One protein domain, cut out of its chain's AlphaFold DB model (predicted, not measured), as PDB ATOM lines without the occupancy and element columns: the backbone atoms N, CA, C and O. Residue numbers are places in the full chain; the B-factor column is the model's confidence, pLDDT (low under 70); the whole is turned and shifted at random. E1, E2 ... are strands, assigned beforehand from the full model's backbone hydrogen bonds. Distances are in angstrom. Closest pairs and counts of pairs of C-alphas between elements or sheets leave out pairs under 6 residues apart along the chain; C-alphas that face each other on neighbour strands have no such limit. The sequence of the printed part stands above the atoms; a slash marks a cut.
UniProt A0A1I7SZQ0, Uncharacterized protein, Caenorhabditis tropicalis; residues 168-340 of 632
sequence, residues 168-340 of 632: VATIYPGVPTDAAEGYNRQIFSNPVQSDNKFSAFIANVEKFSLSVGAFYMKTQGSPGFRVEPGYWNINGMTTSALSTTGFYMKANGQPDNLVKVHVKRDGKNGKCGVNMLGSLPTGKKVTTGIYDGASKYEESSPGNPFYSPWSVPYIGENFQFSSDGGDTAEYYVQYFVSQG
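AT A GLANCE: This is residues 168 to 340 of the 632 residues of an uncharacterized protein of Caenorhabditis tropicalis (UniProt A0A1I7SZQ0). Two four-stranded sheets, E6 E13 E8 E11 and E7 E12 E9 E10, lie face to face as a well-formed sandwich wound as a jelly roll, one long hairpin of nested antiparallel pairs laid over both sheets. On the outer side of the first sheet sits a smaller, looser part: the small sheet E2 E1 E4, with its edge strand E2 nearest the sandwich, E3 by E6, and E5 farther out. The printed part has 173 residues, no named helix and 13 strands, E1 to E13 in chain order; the class is all strand and the three sheets are antiparallel. It is compact, with a radius of gyration of the C-alphas of 15.3 A and spans of 45 by 39 by 32 A.

HOW THE PARTS SIT: Begin with the twisted sheet of E6, residues 244 to 250, E13, 330 to 339, E8, 270 to 279, and E11, 304 to 312, in that order. Look for N 246 and O 335 at 2.9 A, N 275 and O 334 at 2.8 A, and N 274 and O 310 at 3.0 A. Facing it, 9.5 A centre to centre with planes 9 degrees apart, are E7, 259 to 262, E12, 318 to 323, E9, 285 to 292, and E10, 295 to 302. Here find N 261 and O 319 at 2.9 A, N 289 and O 320 at 2.9 A, and, in the hairpin of E9 and E10, N 288 and O 299 at 2.9 A. In the third sheet, E2, 188 to 190, and E1, 168 to 173, form a hairpin with N 171 and O 188 at 2.9 A; E1 is also the antiparallel neighbour of E4, 214 to 222, with N 170 and O 218 at 2.9 A. The closest C-alphas of E2 and E13 are those of Phe 188 and Gln 334, 5.9 A apart. E3, 208 to 211, and E5, 224 to 229, pair with no named strand; the closest C-alphas of E3 and E6 are those of Phe 208 and Phe 247, 5.7 A.

IN THESE COORDINATES: Find C-alpha 168 at (-16.961, -15.798, -0.295), where E1 begins. E8 starts at (-22.455, 1.834, -13.586) and spans 30.7 A; E13 spans 30.3 A and ends at C-alpha 339, (-20.451, -1.469, -15.556). E10 spans 23.4 A and E9 22.6 A. E4 bends by 85 degrees at residue 219.

THE WHOLE: The C-alphas farthest apart, Asp 178 and Ala 294, are 48.4 A apart. The printed part has no cut; the links E1 to E2, E2 to E3 and E5 to E6 are long. Mean pLDDT of the printed part is 90.5; residues 182, 196 to 197, 305 and 340 are under 70.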
ATOM      1  N   VAL A 168     -17.328 -17.036  -0.986       92.81
ATOM      2  CA  VAL A 168     -16.961 -15.798  -0.295       92.81
ATOM      3  C   VAL A 168     -15.506 -15.887   0.120       92.81
ATOM      4  O   VAL A 168     -15.091 -16.897   0.684       92.81
ATOM      5  N   ALA A 169     -14.747 -14.824  -0.119       95.69
ATOM      6  CA  ALA A 169     -13.375 -14.690   0.339       95.69
ATOM      7  C   ALA A 169     -13.173 -13.315   0.970       95.69
ATOM      8  O   ALA A 169     -13.489 -12.294   0.356       95.69
ATOM      9  N   THR A 170     -12.622 -13.300   2.180       96.56
ATOM     10  CA  THR A 170     -12.391 -12.073   2.941       96.56
ATOM     11  C   THR A 170     -10.987 -12.080   3.525       96.56
ATOM     12  O   THR A 170     -10.604 -13.046   4.182       96.56
ATOM     13  N   ILE A 171     -10.229 -11.009   3.292       97.44
ATOM     14  CA  ILE A 171      -8.839 -10.852   3.736       97.44
ATOM     15  C   ILE A 171      -8.775  -9.843   4.882       97.44
ATOM     16  O   ILE A 171      -9.418  -8.790   4.840       97.44
ATOM     17  N   TYR A 172      -7.949 -10.156   5.874       95.19
ATOM     18  CA  TYR A 172      -7.712  -9.361   7.071       95.19
ATOM     19  C   TYR A 172      -6.204  -9.212   7.329       95.19
ATOM     20  O   TYR A 172      -5.442 -10.145   7.056       95.19
ATOM     21  N   PRO A 173      -5.752  -8.069   7.869       91.62
ATOM     22  CA  PRO A 173      -4.365  -7.893   8.278       91.62
ATOM     23  C   PRO A 173      -4.076  -8.670   9.574       91.62
ATOM     24  O   PRO A 173      -4.951  -8.828  10.424       91.62
ATOM     25  N   GLY A 174      -2.830  -9.114   9.762       91.75
ATOM     26  CA  GLY A 174      -2.389  -9.786  10.987       91.75
ATOM     27  C   GLY A 174      -2.657 -11.292  11.001       91.75
ATOM     28  O   GLY A 174      -2.453 -11.972   9.997       91.75
ATOM     29  N   VAL A 175      -3.065 -11.820  12.158       93.75
ATOM     30  CA  VAL A 175      -3.300 -13.257  12.383       93.75
ATOM     31  C   VAL A 175      -4.712 -13.515  12.918       93.75
ATOM     32  O   VAL A 175      -5.242 -12.673  13.647       93.75
ATOM     33  N   PRO A 176      -5.336 -14.660  12.586       91.12
ATOM     34  CA  PRO A 176      -6.683 -14.977  13.038       91.12
ATOM     35  C   PRO A 176      -6.703 -15.358  14.519       91.12
ATOM     36  O   PRO A 176      -5.794 -16.019  15.025       91.12
ATOM     37  N   THR A 177      -7.798 -15.007  15.186       88.44
ATOM     38  CA  THR A 177      -8.096 -15.424  16.566       88.44
ATOM     39  C   THR A 177      -9.293 -16.376  16.589       88.44
ATOM     40  O   THR A 177     -10.013 -16.491  15.594       88.44
ATOM     41  N   ASP A 178      -9.532 -17.034  17.726       83.38
ATOM     42  CA  ASP A 178     -10.746 -17.846  17.929       83.38
ATOM     43  C   ASP A 178     -12.020 -16.987  18.028       83.38
ATOM     44  O   ASP A 178     -13.133 -17.506  17.936       83.38
ATOM     45  N   ALA A 179     -11.886 -15.671  18.220       76.94
ATOM     46  CA  ALA A 179     -13.027 -14.774  18.246       76.94
ATOM     47  C   ALA A 179     -13.582 -14.539  16.833       76.94
ATOM     48  O   ALA A 179     -12.862 -14.530  15.831       76.94
ATOM     49  N   ALA A 180     -14.892 -14.301  16.759       76.69
ATOM     50  CA  ALA A 180     -15.523 -13.864  15.523       76.69
ATOM     51  C   ALA A 180     -14.954 -12.510  15.074       76.69
ATOM     52  O   ALA A 180     -14.674 -11.634  15.898       76.69
ATOM     53  N   GLU A 181     -14.828 -12.330  13.760       80.56
ATOM     54  CA  GLU A 181     -14.309 -11.081  13.212       80.56
ATOM     55  C   GLU A 181     -15.232  -9.908  13.528       80.56
ATOM     56  O   GLU A 181     -16.461 -10.004  13.466       80.56
ATOM     57  N   GLY A 182     -14.620  -8.775  13.867       67.06
ATOM     58  CA  GLY A 182     -15.357  -7.540  14.092       67.06
ATOM     59  C   GLY A 182     -16.030  -7.047  12.810       67.06
ATOM     60  O   GLY A 182     -15.530  -7.251  11.705       67.06
ATOM     61  N   TYR A 183     -17.153  -6.344  12.967       74.75
ATOM     62  CA  TYR A 183     -17.862  -5.728  11.846       74.75
ATOM     63  C   TYR A 183     -16.944  -4.768  11.068       74.75
ATOM     64  O   TYR A 183     -16.297  -3.910  11.673       74.75
ATOM     65  N   ASN A 184     -16.925  -4.913   9.742       82.81
ATOM     66  CA  ASN A 184     -16.203  -4.069   8.788       82.81
ATOM     67  C   ASN A 184     -14.683  -3.980   8.994       82.81
ATOM     68  O   ASN A 184     -14.091  -2.925   8.783       82.81
ATOM     69  N   ARG A 185     -14.029  -5.064   9.417       85.38
ATOM     70  CA  ARG A 185     -12.570  -5.089   9.647       85.38
ATOM     71  C   ARG A 185     -11.745  -5.663   8.500       85.38
ATOM     72  O   ARG A 185     -10.519  -5.671   8.579       85.38
ATOM     73  N   GLN A 186     -12.396  -6.162   7.460       91.75
ATOM     74  CA  GLN A 186     -11.711  -6.681   6.290       91.75
ATOM     75  C   GLN A 186     -11.020  -5.567   5.503       91.75
ATOM     76  O   GLN A 186     -11.521  -4.446   5.421       91.75
ATOM     77  N   ILE A 187      -9.893  -5.908   4.882       94.56
ATOM     78  CA  ILE A 187      -9.186  -5.033   3.935       94.56
ATOM     79  C   ILE A 187      -9.572  -5.338   2.485       94.56
ATOM     80  O   ILE A 187      -9.402  -4.497   1.609       94.56
ATOM     81  N   PHE A 188     -10.119  -6.531   2.240       97.12
ATOM     82  CA  PHE A 188     -10.645  -6.950   0.948       97.12
ATOM     83  C   PHE A 188     -11.752  -7.987   1.150       97.12
ATOM     84  O   PHE A 188     -11.612  -8.882   1.987       97.12
ATOM     85  N   SER A 189     -12.823  -7.915   0.361       96.44
ATOM     86  CA  SER A 189     -13.777  -9.019   0.224       96.44
ATOM     87  C   SER A 189     -14.270  -9.193  -1.206       96.44
ATOM     88  O   SER A 189     -14.443  -8.219  -1.937       96.44
ATOM     89  N   ASN A 190     -14.564 -10.434  -1.583       95.88
ATOM     90  CA  ASN A 190     -15.342 -10.748  -2.774       95.88
ATOM     91  C   ASN A 190     -16.365 -11.852  -2.422       95.88
ATOM     92  O   ASN A 190     -15.929 -12.932  -2.015       95.88
ATOM     93  N   PRO A 191     -17.693 -11.623  -2.513       94.81
ATOM     94  CA  PRO A 191     -18.369 -10.411  -2.981       94.81
ATOM     95  C   PRO A 191     -17.941  -9.130  -2.262       94.81
ATOM     96  O   PRO A 191     -17.644  -9.126  -1.063       94.81
ATOM     97  N   VAL A 192     -17.865  -8.042  -3.024       93.81
ATOM     98  CA  VAL A 192     -17.503  -6.729  -2.500       93.81
ATOM     99  C   VAL A 192     -18.635  -6.252  -1.609       93.81
ATOM    100  O   VAL A 192     -19.776  -6.159  -2.058       93.81
ATOM    101  N   GLN A 193     -18.316  -5.943  -0.356       88.81
ATOM    102  CA  GLN A 193     -19.237  -5.322   0.590       88.81
ATOM    103  C   GLN A 193     -18.761  -3.900   0.835       88.81
ATOM    104  O   GLN A 193     -17.639  -3.715   1.297       88.81
ATOM    105  N   SER A 194     -19.570  -2.899   0.503       84.81
ATOM    106  CA  SER A 194     -19.194  -1.498   0.681       84.81
ATOM    107  C   SER A 194     -20.176  -0.811   1.630       84.81
ATOM    108  O   SER A 194     -20.306  -1.227   2.785       84.81
ATOM    109  N   ASP A 195     -20.849   0.241   1.180       78.00
ATOM    110  CA  ASP A 195     -21.942   0.883   1.897       78.00
ATOM    111  C   ASP A 195     -23.255   0.075   1.773       78.00
ATOM    112  O   ASP A 195     -23.348  -0.927   1.062       78.00
ATOM    113  N   ASN A 196     -24.322   0.528   2.441       67.06
ATOM    114  CA  ASN A 196     -25.645  -0.113   2.365       67.06
ATOM    115  C   ASN A 196     -26.277  -0.082   0.950       67.06
ATOM    116  O   ASN A 196     -27.423  -0.501   0.793       67.06
ATOM    117  N   LYS A 197     -25.584   0.456  -0.063       63.81
ATOM    118  CA  LYS A 197     -26.061   0.634  -1.439       63.81
ATOM    119  C   LYS A 197     -25.302  -0.235  -2.452       63.81
ATOM    120  O   LYS A 197     -25.728  -0.282  -3.615       63.81
ATOM    121  N   PHE A 198     -24.229  -0.925  -2.043       78.69
ATOM    122  CA  PHE A 198     -23.445  -1.792  -2.922       78.69
ATOM    123  C   PHE A 198     -22.982  -3.095  -2.251       78.69
ATOM    124  O   PHE A 198     -22.153  -3.107  -1.338       78.69
ATOM    125  N   SER A 199     -23.487  -4.209  -2.784       86.69
ATOM    126  CA  SER A 199     -22.992  -5.561  -2.534       86.69
ATOM    127  C   SER A 199     -23.031  -6.334  -3.846       86.69
ATOM    128  O   SER A 199     -24.119  -6.565  -4.374       86.69
ATOM    129  N   ALA A 200     -21.874  -6.714  -4.384       89.38
ATOM    130  CA  ALA A 200     -21.806  -7.410  -5.667       89.38
ATOM    131  C   ALA A 200     -20.623  -8.374  -5.735       89.38
ATOM    132  O   ALA A 200     -19.511  -8.052  -5.315       89.38
ATOM    133  N   PHE A 201     -20.861  -9.553  -6.309       93.88
ATOM    134  CA  PHE A 201     -19.783 -10.423  -6.754       93.88
ATOM    135  C   PHE A 201     -19.124  -9.814  -7.992       93.88
ATOM    136  O   PHE A 201     -19.814  -9.409  -8.927       93.88
ATOM    137  N   ILE A 202     -17.792  -9.760  -8.000       94.50
ATOM    138  CA  ILE A 202     -17.028  -9.281  -9.148       94.50
ATOM    139  C   ILE A 202     -16.036 -10.367  -9.559       94.50
ATOM    140  O   ILE A 202     -15.125 -10.711  -8.810       94.50
ATOM    141  N   ALA A 203     -16.229 -10.917 -10.759       93.06
ATOM    142  CA  ALA A 203     -15.426 -12.033 -11.260       93.06
ATOM    143  C   ALA A 203     -13.962 -11.644 -11.517       93.06
ATOM    144  O   ALA A 203     -13.058 -12.453 -11.315       93.06
ATOM    145  N   ASN A 204     -13.729 -10.408 -11.962       96.88
ATOM    146  CA  ASN A 204     -12.396  -9.911 -12.266       96.88
ATOM    147  C   ASN A 204     -11.788  -9.224 -11.038       96.88
ATOM    148  O   ASN A 204     -12.212  -8.132 -10.658       96.88
ATOM    149  N   VAL A 205     -10.791  -9.867 -10.433       98.06
ATOM    150  CA  VAL A 205      -9.981  -9.286  -9.357       98.06
ATOM    151  C   VAL A 205      -8.609  -8.939  -9.927       98.06
ATOM    152  O   VAL A 205      -7.920  -9.810 -10.462       98.06
ATOM    153  N   GLU A 206      -8.219  -7.669  -9.837       98.25
ATOM    154  CA  GLU A 206      -6.926  -7.199 -10.344       98.25
ATOM    155  C   GLU A 206      -5.756  -7.854  -9.596       98.25
ATOM    156  O   GLU A 206      -5.880  -8.251  -8.440       98.25
ATOM    157  N   LYS A 207      -4.581  -7.935 -10.231       97.94
ATOM    158  CA  LYS A 207      -3.342  -8.294  -9.525       97.94
ATOM    159  C   LYS A 207      -3.028  -7.203  -8.493       97.94
ATOM    160  O   LYS A 207      -3.002  -6.023  -8.842       97.94
ATOM    161  N   PHE A 208      -2.736  -7.589  -7.254       97.81
ATOM    162  CA  PHE A 208      -2.404  -6.648  -6.181       97.81
ATOM    163  C   PHE A 208      -1.301  -7.177  -5.267       97.81
ATOM    164  O   PHE A 208      -0.883  -8.334  -5.374       97.81
ATOM    165  N   SER A 209      -0.817  -6.324  -4.362       97.00
ATOM    166  CA  SER A 209       0.203  -6.699  -3.385       97.00
ATOM    167  C   SER A 209      -0.167  -6.369  -1.949       97.00
ATOM    168  O   SER A 209      -0.828  -5.370  -1.684       97.00
ATOM    169  N   LEU A 210       0.322  -7.208  -1.034       96.88
ATOM    170  CA  LEU A 210       0.257  -7.042   0.412       96.88
ATOM    171  C   LEU A 210       1.680  -6.999   0.983       96.88
ATOM    172  O   LEU A 210       2.428  -7.970   0.869       96.88
ATOM    173  N   SER A 211       2.044  -5.875   1.593       95.44
ATOM    174  CA  SER A 211       3.366  -5.573   2.155       95.44
ATOM    175  C   SER A 211       3.320  -5.563   3.683       95.44
ATOM    176  O   SER A 211       3.560  -4.547   4.329       95.44
ATOM    177  N   VAL A 212       2.921  -6.699   4.255       93.38
ATOM    178  CA  VAL A 212       2.711  -6.898   5.696       93.38
ATOM    179  C   VAL A 212       3.357  -8.207   6.138       93.38
ATOM    180  O   VAL A 212       3.487  -9.143   5.355       93.38
ATOM    181  N   GLY A 213       3.759  -8.293   7.410       93.00
ATOM    182  CA  GLY A 213       4.410  -9.499   7.940       93.00
ATOM    183  C   GLY A 213       3.481 -10.704   8.097       93.00
ATOM    184  O   GLY A 213       3.952 -11.839   8.057       93.00
ATOM    185  N   ALA A 214       2.180 -10.464   8.252       97.06
ATOM    186  CA  ALA A 214       1.160 -11.499   8.237       97.06
ATOM    187  C   ALA A 214      -0.189 -10.932   7.790       97.06
ATOM    188  O   ALA A 214      -0.518  -9.775   8.075       97.06
ATOM    189  N   PHE A 215      -0.964 -11.761   7.106       97.25
ATOM    190  CA  PHE A 215      -2.375 -11.535   6.812       97.25
ATOM    191  C   PHE A 215      -3.079 -12.885   6.723       97.25
ATOM    192  O   PHE A 215      -2.438 -13.916   6.520       97.25
ATOM    193  N   TYR A 216      -4.399 -12.898   6.839       98.12
ATOM    194  CA  TYR A 216      -5.167 -14.129   6.707       98.12
ATOM    195  C   TYR A 216      -6.419 -13.934   5.870       98.12
ATOM    196  O   TYR A 216      -6.946 -12.831   5.731       98.12
ATOM    197  N   MET A 217      -6.886 -15.036   5.301       97.62
ATOM    198  CA  MET A 217      -8.074 -15.109   4.473       97.62
ATOM    199  C   MET A 217      -9.044 -16.115   5.081       97.62
ATOM    200  O   MET A 217      -8.672 -17.259   5.338       97.62
ATOM    201  N   LYS A 218     -10.293 -15.696   5.290       95.62
ATOM    202  CA  LYS A 218     -11.405 -16.584   5.646       95.62
ATOM    203  C   LYS A 218     -12.302 -16.759   4.436       95.62
ATOM    204  O   LYS A 218     -12.626 -15.774   3.765       95.62
ATOM    205  N   THR A 219     -12.693 -17.997   4.159       95.31
ATOM    206  CA  THR A 219     -13.449 -18.315   2.952       95.31
ATOM    207  C   THR A 219     -14.608 -19.279   3.218       95.31
ATOM    208  O   THR A 219     -14.556 -20.085   4.144       95.31
ATOM    209  N   GLN A 220     -15.659 -19.180   2.401       91.88
ATOM    210  CA  GLN A 220     -16.758 -20.145   2.277       91.88
ATOM    211  C   GLN A 220     -16.767 -20.614   0.817       91.88
ATOM    212  O   GLN A 220     -17.108 -19.835  -0.073       91.88
ATOM    213  N   GLY A 221     -16.307 -21.843   0.567       86.88
ATOM    214  CA  GLY A 221     -15.627 -22.171  -0.693       86.88
ATOM    215  C   GLY A 221     -14.285 -21.431  -0.777       86.88
ATOM    216  O   GLY A 221     -14.067 -20.474  -0.046       86.88
ATOM    217  N   SER A 222     -13.340 -21.866  -1.605       86.56
ATOM    218  CA  SER A 222     -12.023 -21.224  -1.729       86.56
ATOM    219  C   SER A 222     -11.837 -20.660  -3.133       86.56
ATOM    220  O   SER A 222     -12.021 -21.408  -4.096       86.56
ATOM    221  N   PRO A 223     -11.420 -19.392  -3.295       93.31
ATOM    222  CA  PRO A 223     -10.915 -18.935  -4.577       93.31
ATOM    223  C   PRO A 223      -9.609 -19.671  -4.903       93.31
ATOM    224  O   PRO A 223      -8.869 -20.089  -4.008       93.31
ATOM    225  N   GLY A 224      -9.331 -19.823  -6.192       95.50
ATOM    226  CA  GLY A 224      -8.017 -20.192  -6.693       95.50
ATOM    227  C   GLY A 224      -7.195 -18.938  -6.953       95.50
ATOM    228  O   GLY A 224      -7.708 -17.989  -7.539       95.50
ATOM    229  N   PHE A 225      -5.942 -18.899  -6.516       96.44
ATOM    230  CA  PHE A 225      -5.056 -17.754  -6.739       96.44
ATOM    231  C   PHE A 225      -3.590 -18.156  -6.586       96.44
ATOM    232  O   PHE A 225      -3.256 -19.151  -5.942       96.44
ATOM    233  N   ARG A 226      -2.704 -17.358  -7.173       97.81
ATOM    234  CA  ARG A 226      -1.252 -17.513  -7.104       97.81
ATOM    235  C   ARG A 226      -0.658 -16.472  -6.162       97.81
ATOM    236  O   ARG A 226      -0.980 -15.288  -6.290       97.81
ATOM    237  N   VAL A 227       0.228 -16.916  -5.272       97.94
ATOM    238  CA  VAL A 227       0.973 -16.076  -4.325       97.94
ATOM    239  C   VAL A 227       2.463 -16.154  -4.641       97.94
ATOM    240  O   VAL A 227       2.996 -17.236  -4.885       97.94
ATOM    241  N   GLU A 228       3.143 -15.011  -4.642       96.69
ATOM    242  CA  GLU A 228       4.599 -14.938  -4.801       96.69
ATOM    243  C   GLU A 228       5.204 -13.791  -3.977       96.69
ATOM    244  O   GLU A 228       4.539 -12.769  -3.793       96.69
ATOM    245  N   PRO A 229       6.455 -13.907  -3.494       97.00
ATOM    246  CA  PRO A 229       7.184 -12.767  -2.950       97.00
ATOM    247  C   PRO A 229       7.390 -11.699  -4.030       97.00
ATOM    248  O   PRO A 229       7.813 -12.006  -5.143       97.00
ATOM    249  N   GLY A 230       7.113 -10.440  -3.706       96.38
ATOM    250  CA  GLY A 230       7.295  -9.330  -4.639       96.38
ATOM    251  C   GLY A 230       6.294  -8.206  -4.428       96.38
ATOM    252  O   GLY A 230       5.372  -8.324  -3.624       96.38
ATOM    253  N   TYR A 231       6.480  -7.113  -5.165       96.25
ATOM    254  CA  TYR A 231       5.600  -5.950  -5.148       96.25
ATOM    255  C   TYR A 231       5.106  -5.634  -6.558       96.25
ATOM    256  O   TYR A 231       5.880  -5.625  -7.515       96.25
ATOM    257  N   TRP A 232       3.812  -5.369  -6.678       95.81
ATOM    258  CA  TRP A 232       3.154  -4.951  -7.903       95.81
ATOM    259  C   TRP A 232       2.697  -3.502  -7.762       95.81
ATOM    260  O   TRP A 232       1.784  -3.194  -6.994       95.81
ATOM    261  N   ASN A 233       3.339  -2.608  -8.513       94.62
ATOM    262  CA  ASN A 233       2.964  -1.202  -8.533       94.62
ATOM    263  C   ASN A 233       1.753  -0.997  -9.449       94.62
ATOM    264  O   ASN A 233       1.849  -1.186 -10.659       94.62
ATOM    265  N   ILE A 234       0.624  -0.589  -8.874       95.69
ATOM    266  CA  ILE A 234      -0.606  -0.325  -9.629       95.69
ATOM    267  C   ILE A 234      -0.684   1.107 -10.184       95.69
ATOM    268  O   ILE A 234      -1.616   1.422 -10.917       95.69
ATOM    269  N   ASN A 235       0.243   1.996  -9.810       96.56
ATOM    270  CA  ASN A 235       0.175   3.402 -10.193       96.56
ATOM    271  C   ASN A 235       0.321   3.577 -11.713       96.56
ATOM    272  O   ASN A 235       1.288   3.106 -12.306       96.56
ATOM    273  N   GLY A 236      -0.633   4.272 -12.329       96.19
ATOM    274  CA  GLY A 236      -0.719   4.488 -13.773       96.19
ATOM    275  C   GLY A 236      -1.330   3.321 -14.555       96.19
ATOM    276  O   GLY A 236      -1.467   3.421 -15.770       96.19
ATOM    277  N   MET A 237      -1.722   2.229 -13.890       96.56
ATOM    278  CA  MET A 237      -2.326   1.072 -14.555       96.56
ATOM    279  C   MET A 237      -3.794   1.318 -14.904       96.56
ATOM    280  O   MET A 237      -4.482   2.087 -14.234       96.56
ATOM    281  N   THR A 238      -4.286   0.596 -15.909       97.62
ATOM    282  CA  THR A 238      -5.707   0.559 -16.285       97.62
ATOM    283  C   THR A 238      -6.335  -0.760 -15.847       97.62
ATOM    284  O   THR A 238      -5.721  -1.813 -16.019       97.62
ATOM    285  N   THR A 239      -7.558  -0.719 -15.310       96.81
ATOM    286  CA  THR A 239      -8.309  -1.932 -14.958       96.81
ATOM    287  C   THR A 239      -8.476  -2.860 -16.161       96.81
ATOM    288  O   THR A 239      -8.661  -2.424 -17.299       96.81
ATOM    289  N   SER A 240      -8.417  -4.169 -15.931       95.69
ATOM    290  CA  SER A 240      -8.401  -5.155 -17.017       95.69
ATOM    291  C   SER A 240      -9.798  -5.431 -17.602       95.69
ATOM    292  O   SER A 240      -9.933  -5.734 -18.796       95.69
ATOM    293  N   ALA A 241     -10.852  -5.216 -16.808       95.06
ATOM    294  CA  ALA A 241     -12.254  -5.419 -17.180       95.06
ATOM    295  C   ALA A 241     -13.145  -4.200 -16.868       95.06
ATOM    296  O   ALA A 241     -12.768  -3.316 -16.097       95.06
ATOM    297  N   LEU A 242     -14.339  -4.177 -17.477       93.00
ATOM    298  CA  LEU A 242     -15.374  -3.156 -17.245       93.00
ATOM    299  C   LEU A 242     -15.977  -3.256 -15.835       93.00
ATOM    300  O   LEU A 242     -16.247  -2.240 -15.199       93.00
ATOM    301  N   SER A 243     -16.140  -4.482 -15.333       94.12
ATOM    302  CA  SER A 243     -16.513  -4.758 -13.946       94.12
ATOM    303  C   SER A 243     -15.340  -5.444 -13.259       94.12
ATOM    304  O   SER A 243     -14.967  -6.551 -13.644       94.12
ATOM    305  N   THR A 244     -14.727  -4.768 -12.291       96.25
ATOM    306  CA  THR A 244     -13.489  -5.205 -11.641       96.25
ATOM    307  C   THR A 244     -13.417  -4.740 -10.187       96.25
ATOM    308  O   THR A 244     -14.017  -3.729  -9.817       96.25
ATOM    309  N   THR A 245     -12.688  -5.467  -9.348       98.00
ATOM    310  CA  THR A 245     -12.248  -4.977  -8.040       98.00
ATOM    311  C   THR A 245     -10.747  -5.129  -7.934       98.00
ATOM    312  O   THR A 245     -10.167  -6.107  -8.398       98.00
ATOM    313  N   GLY A 246     -10.101  -4.144  -7.333       97.50
ATOM    314  CA  GLY A 246      -8.681  -4.195  -7.067       97.50
ATOM    315  C   GLY A 246      -8.375  -3.696  -5.673       97.50
ATOM    316  O   GLY A 246      -9.255  -3.291  -4.910       97.50
ATOM    317  N   PHE A 247      -7.098  -3.763  -5.345       98.19
ATOM    318  CA  PHE A 247      -6.614  -3.474  -4.017       98.19
ATOM    319  C   PHE A 247      -5.301  -2.711  -4.092       98.19
ATOM    320  O   PHE A 247      -4.420  -3.023  -4.895       98.19
ATOM    321  N   TYR A 248      -5.176  -1.722  -3.222       97.31
ATOM    322  CA  TYR A 248      -3.967  -0.967  -2.985       97.31
ATOM    323  C   TYR A 248      -3.653  -0.975  -1.497       97.31
ATOM    324  O   TYR A 248      -4.557  -0.887  -0.665       97.31
ATOM    325  N   MET A 249      -2.368  -0.979  -1.163       94.94
ATOM    326  CA  MET A 249      -1.946  -0.607   0.173       94.94
ATOM    327  C   MET A 249      -0.696   0.252   0.152       94.94
ATOM    328  O   MET A 249       0.191   0.070  -0.685       94.94
ATOM    329  N   LYS A 250      -0.620   1.135   1.142       93.50
ATOM    330  CA  LYS A 250       0.605   1.809   1.546       93.50
ATOM    331  C   LYS A 250       1.111   1.149   2.820       93.50
ATOM    332  O   LYS A 250       0.385   1.116   3.813       93.50
ATOM    333  N   ALA A 251       2.337   0.631   2.795       90.88
ATOM    334  CA  ALA A 251       2.953   0.021   3.969       90.88
ATOM    335  C   ALA A 251       3.575   1.077   4.897       90.88
ATOM    336  O   ALA A 251       4.020   2.134   4.442       90.88
ATOM    337  N   ASN A 252       3.688   0.754   6.185       86.56
ATOM    338  CA  ASN A 252       4.496   1.543   7.114       86.56
ATOM    339  C   ASN A 252       5.972   1.572   6.663       86.56
ATOM    340  O   ASN A 252       6.554   0.538   6.332       86.56
ATOM    341  N   GLY A 253       6.567   2.761   6.646       85.94
ATOM    342  CA  GLY A 253       7.918   3.042   6.165       85.94
ATOM    343  C   GLY A 253       7.993   3.422   4.684       85.94
ATOM    344  O   GLY A 253       9.080   3.734   4.209       85.94
ATOM    345  N   GLN A 254       6.879   3.403   3.943       88.69
ATOM    346  CA  GLN A 254       6.848   3.903   2.565       88.69
ATOM    347  C   GLN A 254       6.470   5.384   2.509       88.69
ATOM    348  O   GLN A 254       5.544   5.780   3.222       88.69
ATOM    349  N   PRO A 255       7.084   6.174   1.611       89.12
ATOM    350  CA  PRO A 255       6.716   7.571   1.424       89.12
ATOM    351  C   PRO A 255       5.288   7.721   0.898       89.12
ATOM    352  O   PRO A 255       4.758   6.846   0.207       89.12
ATOM    353  N   ASP A 256       4.661   8.850   1.228       89.06
ATOM    354  CA  ASP A 256       3.389   9.240   0.625       89.06
ATOM    355  C   ASP A 256       3.577   9.456  -0.883       89.06
ATOM    356  O   ASP A 256       4.504  10.135  -1.325       89.06
ATOM    357  N   ASN A 257       2.678   8.881  -1.679       90.69
ATOM    358  CA  ASN A 257       2.630   9.101  -3.117       90.69
ATOM    359  C   ASN A 257       1.174   9.141  -3.587       90.69
ATOM    360  O   ASN A 257       0.312   8.466  -3.018       90.69
ATOM    361  N   LEU A 258       0.913   9.913  -4.641       95.31
ATOM    362  CA  LEU A 258      -0.358   9.871  -5.344       95.31
ATOM    363  C   LEU A 258      -0.389   8.621  -6.222       95.31
ATOM    364  O   LEU A 258       0.383   8.492  -7.175       95.31
ATOM    365  N   VAL A 259      -1.311   7.717  -5.917       97.44
ATOM    366  CA  VAL A 259      -1.553   6.519  -6.719       97.44
ATOM    367  C   VAL A 259      -2.781   6.734  -7.572       97.44
ATOM    368  O   VAL A 259      -3.854   7.022  -7.049       97.44
ATOM    369  N   LYS A 260      -2.621   6.575  -8.885       98.00
ATOM    370  CA  LYS A 260      -3.688   6.698  -9.873       98.00
ATOM    371  C   LYS A 260      -3.956   5.348 -10.527       98.00
ATOM    372  O   LYS A 260      -3.021   4.701 -10.984       98.00
ATOM    373  N   VAL A 261      -5.221   4.950 -10.611       98.19
ATOM    374  CA  VAL A 261      -5.651   3.739 -11.326       98.19
ATOM    375  C   VAL A 261      -6.714   4.128 -12.339       98.19
ATOM    376  O   VAL A 261      -7.798   4.564 -11.964       98.19
ATOM    377  N   HIS A 262      -6.411   3.976 -13.623       97.88
ATOM    378  CA  HIS A 262      -7.339   4.252 -14.711       97.88
ATOM    379  C   HIS A 262      -8.420   3.175 -14.799       97.88
ATOM    380  O   HIS A 262      -8.166   1.987 -14.604       97.88
ATOM    381  N   VAL A 263      -9.640   3.589 -15.119       96.38
ATOM    382  CA  VAL A 263     -10.794   2.706 -15.255       96.38
ATOM    383  C   VAL A 263     -11.047   2.445 -16.733       96.38
ATOM    384  O   VAL A 263     -11.284   3.363 -17.518       96.38
ATOM    385  N   LYS A 264     -11.037   1.170 -17.123       94.69
ATOM    386  CA  LYS A 264     -11.540   0.742 -18.427       94.69
ATOM    387  C   LYS A 264     -13.043   0.991 -18.474       94.69
ATOM    388  O   LYS A 264     -13.774   0.475 -17.635       94.69
ATOM    389  N   ARG A 265     -13.498   1.761 -19.459       89.50
ATOM    390  CA  ARG A 265     -14.882   2.241 -19.567       89.50
ATOM    391  C   ARG A 265     -15.468   1.976 -20.947       89.50
ATOM    392  O   ARG A 265     -14.752   2.083 -21.938       89.50
ATOM    393  N   ASP A 266     -16.756   1.646 -21.001       85.06
ATOM    394  CA  ASP A 266     -17.518   1.473 -22.250       85.06
ATOM    395  C   ASP A 266     -18.528   2.608 -22.502       85.06
ATOM    396  O   ASP A 266     -19.270   2.577 -23.481       85.06
ATOM    397  N   GLY A 267     -18.551   3.617 -21.623       77.69
ATOM    398  CA  GLY A 267     -19.467   4.756 -21.701       77.69
ATOM    399  C   GLY A 267     -20.876   4.473 -21.171       77.69
ATOM    400  O   GLY A 267     -21.725   5.358 -21.252       77.69
ATOM    401  N   LYS A 268     -21.144   3.281 -20.621       76.38
ATOM    402  CA  LYS A 268     -22.432   2.957 -19.994       76.38
ATOM    403  C   LYS A 268     -22.475   3.371 -18.525       76.38
ATOM    404  O   LYS A 268     -21.455   3.557 -17.863       76.38
ATOM    405  N   ASN A 269     -23.698   3.454 -18.001       82.69
ATOM    406  CA  ASN A 269     -23.938   3.669 -16.579       82.69
ATOM    407  C   ASN A 269     -23.404   2.495 -15.743       82.69
ATOM    408  O   ASN A 269     -23.399   1.335 -16.169       82.69
ATOM    409  N   GLY A 270     -23.000   2.805 -14.518       87.50
ATOM    410  CA  GLY A 270     -22.455   1.834 -13.586       87.50
ATOM    411  C   GLY A 270     -22.300   2.416 -12.190       87.50
ATOM    412  O   GLY A 270     -22.652   3.567 -11.937       87.50
ATOM    413  N   LYS A 271     -21.768   1.609 -11.278       91.19
ATOM    414  CA  LYS A 271     -21.410   2.034  -9.923       91.19
ATOM    415  C   LYS A 271     -19.924   1.826  -9.706       91.19
ATOM    416  O   LYS A 271     -19.375   0.804 -10.119       91.19
ATOM    417  N   CYS A 272     -19.286   2.756  -9.017       92.75
ATOM    418  CA  CYS A 272     -17.921   2.576  -8.545       92.75
ATOM    419  C   CYS A 272     -17.778   3.068  -7.107       92.75
ATOM    420  O   CYS A 272     -18.638   3.792  -6.603       92.75
ATOM    421  N   GLY A 273     -16.726   2.636  -6.426       95.06
ATOM    422  CA  GLY A 273     -16.535   2.990  -5.029       95.06
ATOM    423  C   GLY A 273     -15.243   2.467  -4.438       95.06
ATOM    424  O   GLY A 273     -14.446   1.801  -5.106       95.06
ATOM    425  N   VAL A 274     -15.055   2.806  -3.167       94.88
ATOM    426  CA  VAL A 274     -13.865   2.479  -2.387       94.88
ATOM    427  C   VAL A 274     -14.263   2.079  -0.972       94.88
ATOM    428  O   VAL A 274     -15.125   2.696  -0.352       94.88
ATOM    429  N   ASN A 275     -13.567   1.076  -0.446       94.56
ATOM    430  CA  ASN A 275     -13.490   0.775   0.975       94.56
ATOM    431  C   ASN A 275     -12.073   1.088   1.460       94.56
ATOM    432  O   ASN A 275     -11.115   0.469   0.991       94.56
ATOM    433  N   MET A 276     -11.939   2.031   2.392       92.62
ATOM    434  CA  MET A 276     -10.644   2.432   2.951       92.62
ATOM    435  C   MET A 276     -10.535   2.030   4.421       92.62
ATOM    436  O   MET A 276     -11.409   2.361   5.213       92.62
ATOM    437  N   LEU A 277      -9.454   1.351   4.801       89.75
ATOM    438  CA  LEU A 277      -9.108   1.023   6.189       89.75
ATOM    439  C   LEU A 277      -7.660   1.438   6.440       89.75
ATOM    440  O   LEU A 277      -6.821   1.266   5.565       89.75
ATOM    441  N   GLY A 278      -7.316   1.949   7.620       83.69
ATOM    442  CA  GLY A 278      -5.915   2.276   7.890       83.69
ATOM    443  C   GLY A 278      -5.635   2.815   9.281       83.69
ATOM    444  O   GLY A 278      -6.546   3.143  10.037       83.69
ATOM    445  N   SER A 279      -4.351   2.936   9.594       80.62
ATOM    446  CA  SER A 279      -3.815   3.552  10.802       80.62
ATOM    447  C   SER A 279      -2.877   4.689  10.403       80.62
ATOM    448  O   SER A 279      -1.910   4.494   9.668       80.62
ATOM    449  N   LEU A 280      -3.185   5.901  10.862       82.75
ATOM    450  CA  LEU A 280      -2.445   7.111  10.510       82.75
ATOM    451  C   LEU A 280      -2.083   7.908  11.767       82.75
ATOM    452  O   LEU A 280      -2.804   7.826  12.769       82.75
ATOM    453  N   PRO A 281      -1.014   8.728  11.722       80.62
ATOM    454  CA  PRO A 281      -0.702   9.649  12.805       80.62
ATOM    455  C   PRO A 281      -1.865  10.589  13.131       80.62
ATOM    456  O   PRO A 281      -2.715  10.908  12.296       80.62
ATOM    457  N   THR A 282      -1.896  11.072  14.372       78.25
ATOM    458  CA  THR A 282      -3.003  11.901  14.861       78.25
ATOM    459  C   THR A 282      -3.205  13.138  13.983       78.25
ATOM    460  O   THR A 282      -2.324  13.981  13.868       78.25
ATOM    461  N   GLY A 283      -4.410  13.277  13.420       77.56
ATOM    462  CA  GLY A 283      -4.793  14.428  12.593       77.56
ATOM    463  C   GLY A 283      -4.550  14.249  11.095       77.56
ATOM    464  O   GLY A 283      -5.003  15.096  10.332       77.56
ATOM    465  N   LYS A 284      -3.912  13.147  10.692       85.31
ATOM    466  CA  LYS A 284      -3.644  12.784   9.300       85.31
ATOM    467  C   LYS A 284      -4.793  11.972   8.697       85.31
ATOM    468  O   LYS A 284      -5.602  11.389   9.428       85.31
ATOM    469  N   LYS A 285      -4.901  11.973   7.371       90.00
ATOM    470  CA  LYS A 285      -6.011  11.418   6.592       90.00
ATOM    471  C   LYS A 285      -5.516  10.693   5.345       90.00
ATOM    472  O   LYS A 285      -4.459  10.997   4.797       90.00
ATOM    473  N   VAL A 286      -6.337   9.752   4.895       91.56
ATOM    474  CA  VAL A 286      -6.263   9.176   3.553       91.56
ATOM    475  C   VAL A 286      -7.337   9.845   2.718       91.56
ATOM    476  O   VAL A 286      -8.494   9.934   3.137       91.56
ATOM    477  N   THR A 287      -6.945  10.306   1.542       94.38
ATOM    478  CA  THR A 287      -7.830  10.857   0.530       94.38
ATOM    479  C   THR A 287      -8.003   9.821  -0.568       94.38
ATOM    480  O   THR A 287      -7.031   9.343  -1.152       94.38
ATOM    481  N   THR A 288      -9.252   9.455  -0.826       95.94
ATOM    482  CA  THR A 288      -9.637   8.541  -1.902       95.94
ATOM    483  C   THR A 288     -10.676   9.226  -2.764       95.94
ATOM    484  O   THR A 288     -11.630   9.791  -2.227       95.94
ATOM    485  N   GLY A 289     -10.543   9.145  -4.080       94.12
ATOM    486  CA  GLY A 289     -11.529   9.731  -4.973       94.12
ATOM    487  C   GLY A 289     -11.604   9.050  -6.323       94.12
ATOM    488  O   GLY A 289     -10.724   8.280  -6.702       94.12
ATOM    489  N   ILE A 290     -12.677   9.362  -7.037       95.81
ATOM    490  CA  ILE A 290     -12.895   9.033  -8.439       95.81
ATOM    491  C   ILE A 290     -12.993  10.343  -9.230       95.81
ATOM    492  O   ILE A 290     -13.678  11.282  -8.820       95.81
ATOM    493  N   TYR A 291     -12.277  10.404 -10.348       93.94
ATOM    494  CA  TYR A 291     -12.077  11.600 -11.164       93.94
ATOM    495  C   TYR A 291     -12.530  11.347 -12.605       93.94
ATOM    496  O   TYR A 291     -12.232  10.289 -13.156       93.94
ATOM    497  N   ASP A 292     -13.218  12.314 -13.211       91.44
ATOM    498  CA  ASP A 292     -13.699  12.319 -14.602       91.44
ATOM    499  C   ASP A 292     -13.512  13.735 -15.177       91.44
ATOM    500  O   ASP A 292     -14.353  14.621 -14.994       91.44
ATOM    501  N   GLY A 293     -12.343  14.000 -15.771       88.06
ATOM    502  CA  GLY A 293     -11.936  15.357 -16.142       88.06
ATOM    503  C   GLY A 293     -11.954  16.338 -14.958       88.06
ATOM    504  O   GLY A 293     -11.237  16.160 -13.972       88.06
ATOM    505  N   ALA A 294     -12.766  17.397 -15.062       83.31
ATOM    506  CA  ALA A 294     -12.939  18.403 -14.006       83.31
ATOM    507  C   ALA A 294     -13.896  17.960 -12.880       83.31
ATOM    508  O   ALA A 294     -13.896  18.553 -11.799       83.31
ATOM    509  N   SER A 295     -14.705  16.926 -13.120       86.44
ATOM    510  CA  SER A 295     -15.649  16.380 -12.147       86.44
ATOM    511  C   SER A 295     -14.955  15.360 -11.250       86.44
ATOM    512  O   SER A 295     -14.167  14.536 -11.716       86.44
ATOM    513  N   LYS A 296     -15.261  15.379  -9.950       91.00
ATOM    514  CA  LYS A 296     -14.747  14.378  -9.010       91.00
ATOM    515  C   LYS A 296     -15.692  14.116  -7.849       91.00
ATOM    516  O   LYS A 296     -16.426  15.006  -7.419       91.00
ATOM    517  N   TYR A 297     -15.594  12.916  -7.292       92.19
ATOM    518  CA  TYR A 297     -16.027  12.624  -5.930       92.19
ATOM    519  C   TYR A 297     -14.818  12.197  -5.117       92.19
ATOM    520  O   TYR A 297     -14.043  11.344  -5.542       92.19
ATOM    521  N   GLU A 298     -14.646  12.809  -3.957       91.56
ATOM    522  CA  GLU A 298     -13.481  12.613  -3.111       91.56
ATOM    523  C   GLU A 298     -13.905  12.605  -1.650       91.56
ATOM    524  O   GLU A 298     -14.675  13.456  -1.203       91.56
ATOM    525  N   GLU A 299     -13.357  11.658  -0.901       89.44
ATOM    526  CA  GLU A 299     -13.522  11.567   0.536       89.44
ATOM    527  C   GLU A 299     -12.150  11.556   1.208       89.44
ATOM    528  O   GLU A 299     -11.217  10.889   0.762       89.44
ATOM    529  N   SER A 300     -12.026  12.318   2.294       89.31
ATOM    530  CA  SER A 300     -10.832  12.334   3.134       89.31
ATOM    531  C   SER A 300     -11.191  11.880   4.536       89.31
ATOM    532  O   SER A 300     -11.837  12.614   5.290       89.31
ATOM    533  N   SER A 301     -10.727  10.690   4.891       80.69
ATOM    534  CA  SER A 301     -11.087  10.022   6.133       80.69
ATOM    535  C   SER A 301      -9.839   9.746   6.983       80.69
ATOM    536  O   SER A 301      -8.784   9.402   6.444       80.69
ATOM    537  N   PRO A 302      -9.903   9.943   8.314       82.81
ATOM    538  CA  PRO A 302      -8.820   9.534   9.201       82.81
ATOM    539  C   PRO A 302      -8.701   8.005   9.221       82.81
ATOM    540  O   PRO A 302      -9.659   7.300   8.906       82.81
ATOM    541  N   GLY A 303      -7.544   7.500   9.654       70.88
ATOM    542  CA  GLY A 303      -7.378   6.072   9.932       70.88
ATOM    543  C   GLY A 303      -8.397   5.587  10.969       70.88
ATOM    544  O   GLY A 303      -8.676   6.283  11.949       70.88
ATOM    545  N   ASN A 304      -8.971   4.411  10.737       70.94
ATOM    546  CA  ASN A 304     -10.064   3.853  11.519       70.94
ATOM    547  C   ASN A 304      -9.927   2.319  11.601       70.94
ATOM    548  O   ASN A 304      -9.593   1.698  10.591       70.94
ATOM    549  N   PRO A 305     -10.202   1.674  12.755       65.06
ATOM    550  CA  PRO A 305     -10.191   0.209  12.889       65.06
ATOM    551  C   PRO A 305     -11.290  -0.543  12.111       65.06
ATOM    552  O   PRO A 305     -11.438  -1.748  12.298       65.06
ATOM    553  N   PHE A 306     -12.089   0.143  11.298       77.69
ATOM    554  CA  PHE A 306     -13.092  -0.432  10.405       77.69
ATOM    555  C   PHE A 306     -13.087   0.330   9.080       77.69
ATOM    556  O   PHE A 306     -12.745   1.516   9.067       77.69
ATOM    557  N   TYR A 307     -13.453  -0.331   7.980       75.19
ATOM    558  CA  TYR A 307     -13.424   0.303   6.670       75.19
ATOM    559  C   TYR A 307     -14.457   1.436   6.593       75.19
ATOM    560  O   TYR A 307     -15.590   1.301   7.065       75.19
ATOM    561  N   SER A 308     -14.048   2.552   5.996       85.94
ATOM    562  CA  SER A 308     -14.880   3.677   5.580       85.94
ATOM    563  C   SER A 308     -15.268   3.465   4.113       85.94
ATOM    564  O   SER A 308     -14.399   3.594   3.245       85.94
ATOM    565  N   PRO A 309     -16.522   3.074   3.825       91.06
ATOM    566  CA  PRO A 309     -16.977   2.852   2.463       91.06
ATOM    567  C   PRO A 309     -17.654   4.077   1.860       91.06
ATOM    568  O   PRO A 309     -18.386   4.794   2.543       91.06
ATOM    569  N   TRP A 310     -17.544   4.199   0.544       90.38
ATOM    570  CA  TRP A 310     -18.440   5.018  -0.260       90.38
ATOM    571  C   TRP A 310     -18.613   4.420  -1.655       90.38
ATOM    572  O   TRP A 310     -17.721   3.759  -2.194       90.38
ATOM    573  N   SER A 311     -19.771   4.683  -2.259       91.19
ATOM    574  CA  SER A 311     -20.059   4.356  -3.651       91.19
ATOM    575  C   SER A 311     -20.791   5.501  -4.353       91.19
ATOM    576  O   SER A 311     -21.554   6.250  -3.734       91.19
ATOM    577  N   VAL A 312     -20.568   5.639  -5.660       87.94
ATOM    578  CA  VAL A 312     -21.231   6.624  -6.522       87.94
ATOM    579  C   VAL A 312     -21.913   5.943  -7.718       87.94
ATOM    580  O   VAL A 312     -21.423   4.921  -8.205       87.94
ATOM    581  N   PRO A 313     -23.048   6.480  -8.210       88.88
ATOM    582  CA  PRO A 313     -23.832   5.885  -9.295       88.88
ATOM    583  C   PRO A 313     -23.334   6.288 -10.695       88.88
ATOM    584  O   PRO A 313     -24.132   6.445 -11.615       88.88
ATOM    585  N   TYR A 314     -22.030   6.514 -10.847       86.69
ATOM    586  CA  TYR A 314     -21.392   6.823 -12.123       86.69
ATOM    587  C   TYR A 314     -19.979   6.241 -12.160       86.69
ATOM    588  O   TYR A 314     -19.444   5.815 -11.135       86.69
ATOM    589  N   ILE A 315     -19.378   6.219 -13.349       90.12
ATOM    590  CA  ILE A 315     -18.024   5.712 -13.582       90.12
ATOM    591  C   ILE A 315     -17.124   6.882 -13.958       90.12
ATOM    592  O   ILE A 315     -17.403   7.562 -14.940       90.12
ATOM    593  N   GLY A 316     -16.057   7.117 -13.193       90.19
ATOM    594  CA  GLY A 316     -15.026   8.083 -13.581       90.19
ATOM    595  C   GLY A 316     -13.876   7.450 -14.364       90.19
ATOM    596  O   GLY A 316     -13.785   6.233 -14.495       90.19
ATOM    597  N   GLU A 317     -12.979   8.286 -14.880       93.81
ATOM    598  CA  GLU A 317     -11.787   7.889 -15.640       93.81
ATOM    599  C   GLU A 317     -10.717   7.220 -14.788       93.81
ATOM    600  O   GLU A 317      -9.978   6.374 -15.289       93.81
ATOM    601  N   ASN A 318     -10.553   7.645 -13.535       96.69
ATOM    602  CA  ASN A 318      -9.506   7.116 -12.673       96.69
ATOM    603  C   ASN A 318      -9.833   7.258 -11.190       96.69
ATOM    604  O   ASN A 318     -10.399   8.262 -10.755       96.69
ATOM    605  N   PHE A 319      -9.416   6.263 -10.415       98.12
ATOM    606  CA  PHE A 319      -9.296   6.384  -8.972       98.12
ATOM    607  C   PHE A 319      -7.984   7.057  -8.602       98.12
ATOM    608  O   PHE A 319      -6.961   6.839  -9.257       98.12
ATOM    609  N   GLN A 320      -8.008   7.818  -7.514       97.81
ATOM    610  CA  GLN A 320      -6.820   8.397  -6.907       97.81
ATOM    611  C   GLN A 320      -6.798   8.135  -5.404       97.81
ATOM    612  O   GLN A 320      -7.819   8.285  -4.729       97.81
ATOM    613  N   PHE A 321      -5.628   7.749  -4.896       96.12
ATOM    614  CA  PHE A 321      -5.381   7.474  -3.482       96.12
ATOM    615  C   PHE A 321      -4.131   8.224  -3.025       96.12
ATOM    616  O   PHE A 321      -3.082   8.125  -3.662       96.12
ATOM    617  N   SER A 322      -4.219   8.930  -1.904       94.62
ATOM    618  CA  SER A 322      -3.083   9.619  -1.288       94.62
ATOM    619  C   SER A 322      -3.276   9.755   0.220       94.62
ATOM    620  O   SER A 322      -4.379   9.582   0.736       94.62
ATOM    621  N   SER A 323      -2.219  10.114   0.935       93.19
ATOM    622  CA  SER A 323      -2.275  10.467   2.356       93.19
ATOM    623  C   SER A 323      -1.380  11.660   2.659       93.19
ATOM    624  O   SER A 323      -0.504  11.999   1.870       93.19
ATOM    625  N   ASP A 324      -1.612  12.286   3.812       89.00
ATOM    626  CA  ASP A 324      -0.741  13.312   4.400       89.00
ATOM    627  C   ASP A 324      -0.015  12.802   5.665       89.00
ATOM    628  O   ASP A 324       0.473  13.587   6.489       89.00
ATOM    629  N   GLY A 325      -0.002  11.478   5.854       83.19
ATOM    630  CA  GLY A 325       0.452  10.796   7.062       83.19
ATOM    631  C   GLY A 325       1.941  10.453   7.106       83.19
ATOM    632  O   GLY A 325       2.403   9.912   8.114       83.19
ATOM    633  N   GLY A 326       2.686  10.789   6.055       87.81
ATOM    634  CA  GLY A 326       4.107  10.512   5.901       87.81
ATOM    635  C   GLY A 326       4.425   9.020   5.946       87.81
ATOM    636  O   GLY A 326       3.546   8.159   5.843       87.81
ATOM    637  N   ASP A 327       5.697   8.707   6.175       86.62
ATOM    638  CA  ASP A 327       6.217   7.337   6.122       86.62
ATOM    639  C   ASP A 327       5.531   6.395   7.120       86.62
ATOM    640  O   ASP A 327       5.369   5.210   6.862       86.62
ATOM    641  N   THR A 328       5.043   6.927   8.239       84.38
ATOM    642  CA  THR A 328       4.400   6.142   9.304       84.38
ATOM    643  C   THR A 328       2.957   5.720   9.014       84.38
ATOM    644  O   THR A 328       2.401   4.924   9.769       84.38
ATOM    645  N   ALA A 329       2.322   6.258   7.966       86.06
ATOM    646  CA  ALA A 329       0.951   5.901   7.615       86.06
ATOM    647  C   ALA A 329       0.875   4.537   6.925       86.06
ATOM    648  O   ALA A 329       1.567   4.301   5.931       86.06
ATOM    649  N   GLU A 330      -0.032   3.693   7.410       91.25
ATOM    650  CA  GLU A 330      -0.387   2.415   6.803       91.25
ATOM    651  C   GLU A 330      -1.880   2.410   6.479       91.25
ATOM    652  O   GLU A 330      -2.716   2.658   7.352       91.25
ATOM    653  N   TYR A 331      -2.237   2.141   5.227       93.19
ATOM    654  CA  TYR A 331      -3.637   2.053   4.829       93.19
ATOM    655  C   TYR A 331      -3.846   1.112   3.650       93.19
ATOM    656  O   TYR A 331      -2.937   0.828   2.871       93.19
ATOM    657  N   TYR A 332      -5.086   0.666   3.528       95.62
ATOM    658  CA  TYR A 332      -5.583  -0.324   2.596       95.62
ATOM    659  C   TYR A 332      -6.798   0.262   1.885       95.62
ATOM    660  O   TYR A 332      -7.668   0.869   2.516       95.62
ATOM    661  N   VAL A 333      -6.859   0.091   0.573       96.94
ATOM    662  CA  VAL A 333      -7.946   0.570  -0.274       96.94
ATOM    663  C   VAL A 333      -8.374  -0.565  -1.187       96.94
ATOM    664  O   VAL A 333      -7.632  -0.949  -2.088       96.94
ATOM    665  N   GLN A 334      -9.586  -1.074  -0.989       98.00
ATOM    666  CA  GLN A 334     -10.264  -1.874  -2.001       98.00
ATOM    667  C   GLN A 334     -11.094  -0.932  -2.871       98.00
ATOM    668  O   GLN A 334     -11.983  -0.255  -2.363       98.00
ATOM    669  N   TYR A 335     -10.829  -0.901  -4.172       97.38
ATOM    670  CA  TYR A 335     -11.638  -0.161  -5.139       97.38
ATOM    671  C   TYR A 335     -12.438  -1.130  -6.008       97.38
ATOM    672  O   TYR A 335     -12.054  -2.291  -6.200       97.38
ATOM    673  N   PHE A 336     -13.570  -0.673  -6.531       96.88
ATOM    674  CA  PHE A 336     -14.422  -1.491  -7.385       96.88
ATOM    675  C   PHE A 336     -15.173  -0.660  -8.419       96.88
ATOM    676  O   PHE A 336     -15.524   0.496  -8.192       96.88
ATOM    677  N   VAL A 337     -15.444  -1.293  -9.554       95.06
ATOM    678  CA  VAL A 337     -16.221  -0.766 -10.674       95.06
ATOM    679  C   VAL A 337     -17.167  -1.866 -11.127       95.06
ATOM    680  O   VAL A 337     -16.761  -3.017 -11.260       95.06
ATOM    681  N   SER A 338     -18.425  -1.519 -11.371       92.31
ATOM    682  CA  SER A 338     -19.417  -2.393 -11.986       92.31
ATOM    683  C   SER A 338     -20.120  -1.629 -13.101       92.31
ATOM    684  O   SER A 338     -20.825  -0.654 -12.839       92.31
ATOM    685  N   GLN A 339     -19.892  -2.057 -14.341       89.31
ATOM    686  CA  GLN A 339     -20.451  -1.469 -15.556       89.31
ATOM    687  C   GLN A 339     -21.412  -2.450 -16.226       89.31
ATOM    688  O   GLN A 339     -21.136  -3.647 -16.316       89.31
ATOM    689  N   GLY A 340     -22.538  -1.937 -16.724       66.69
ATOM    690  CA  GLY A 340     -23.379  -2.668 -17.675       66.69
ATOM    691  C   GLY A 340     -24.214  -3.840 -17.140       66.69
ATOM    692  O   GLY A 340     -24.824  -4.524 -17.956       66.69
TER     693      GLY A 340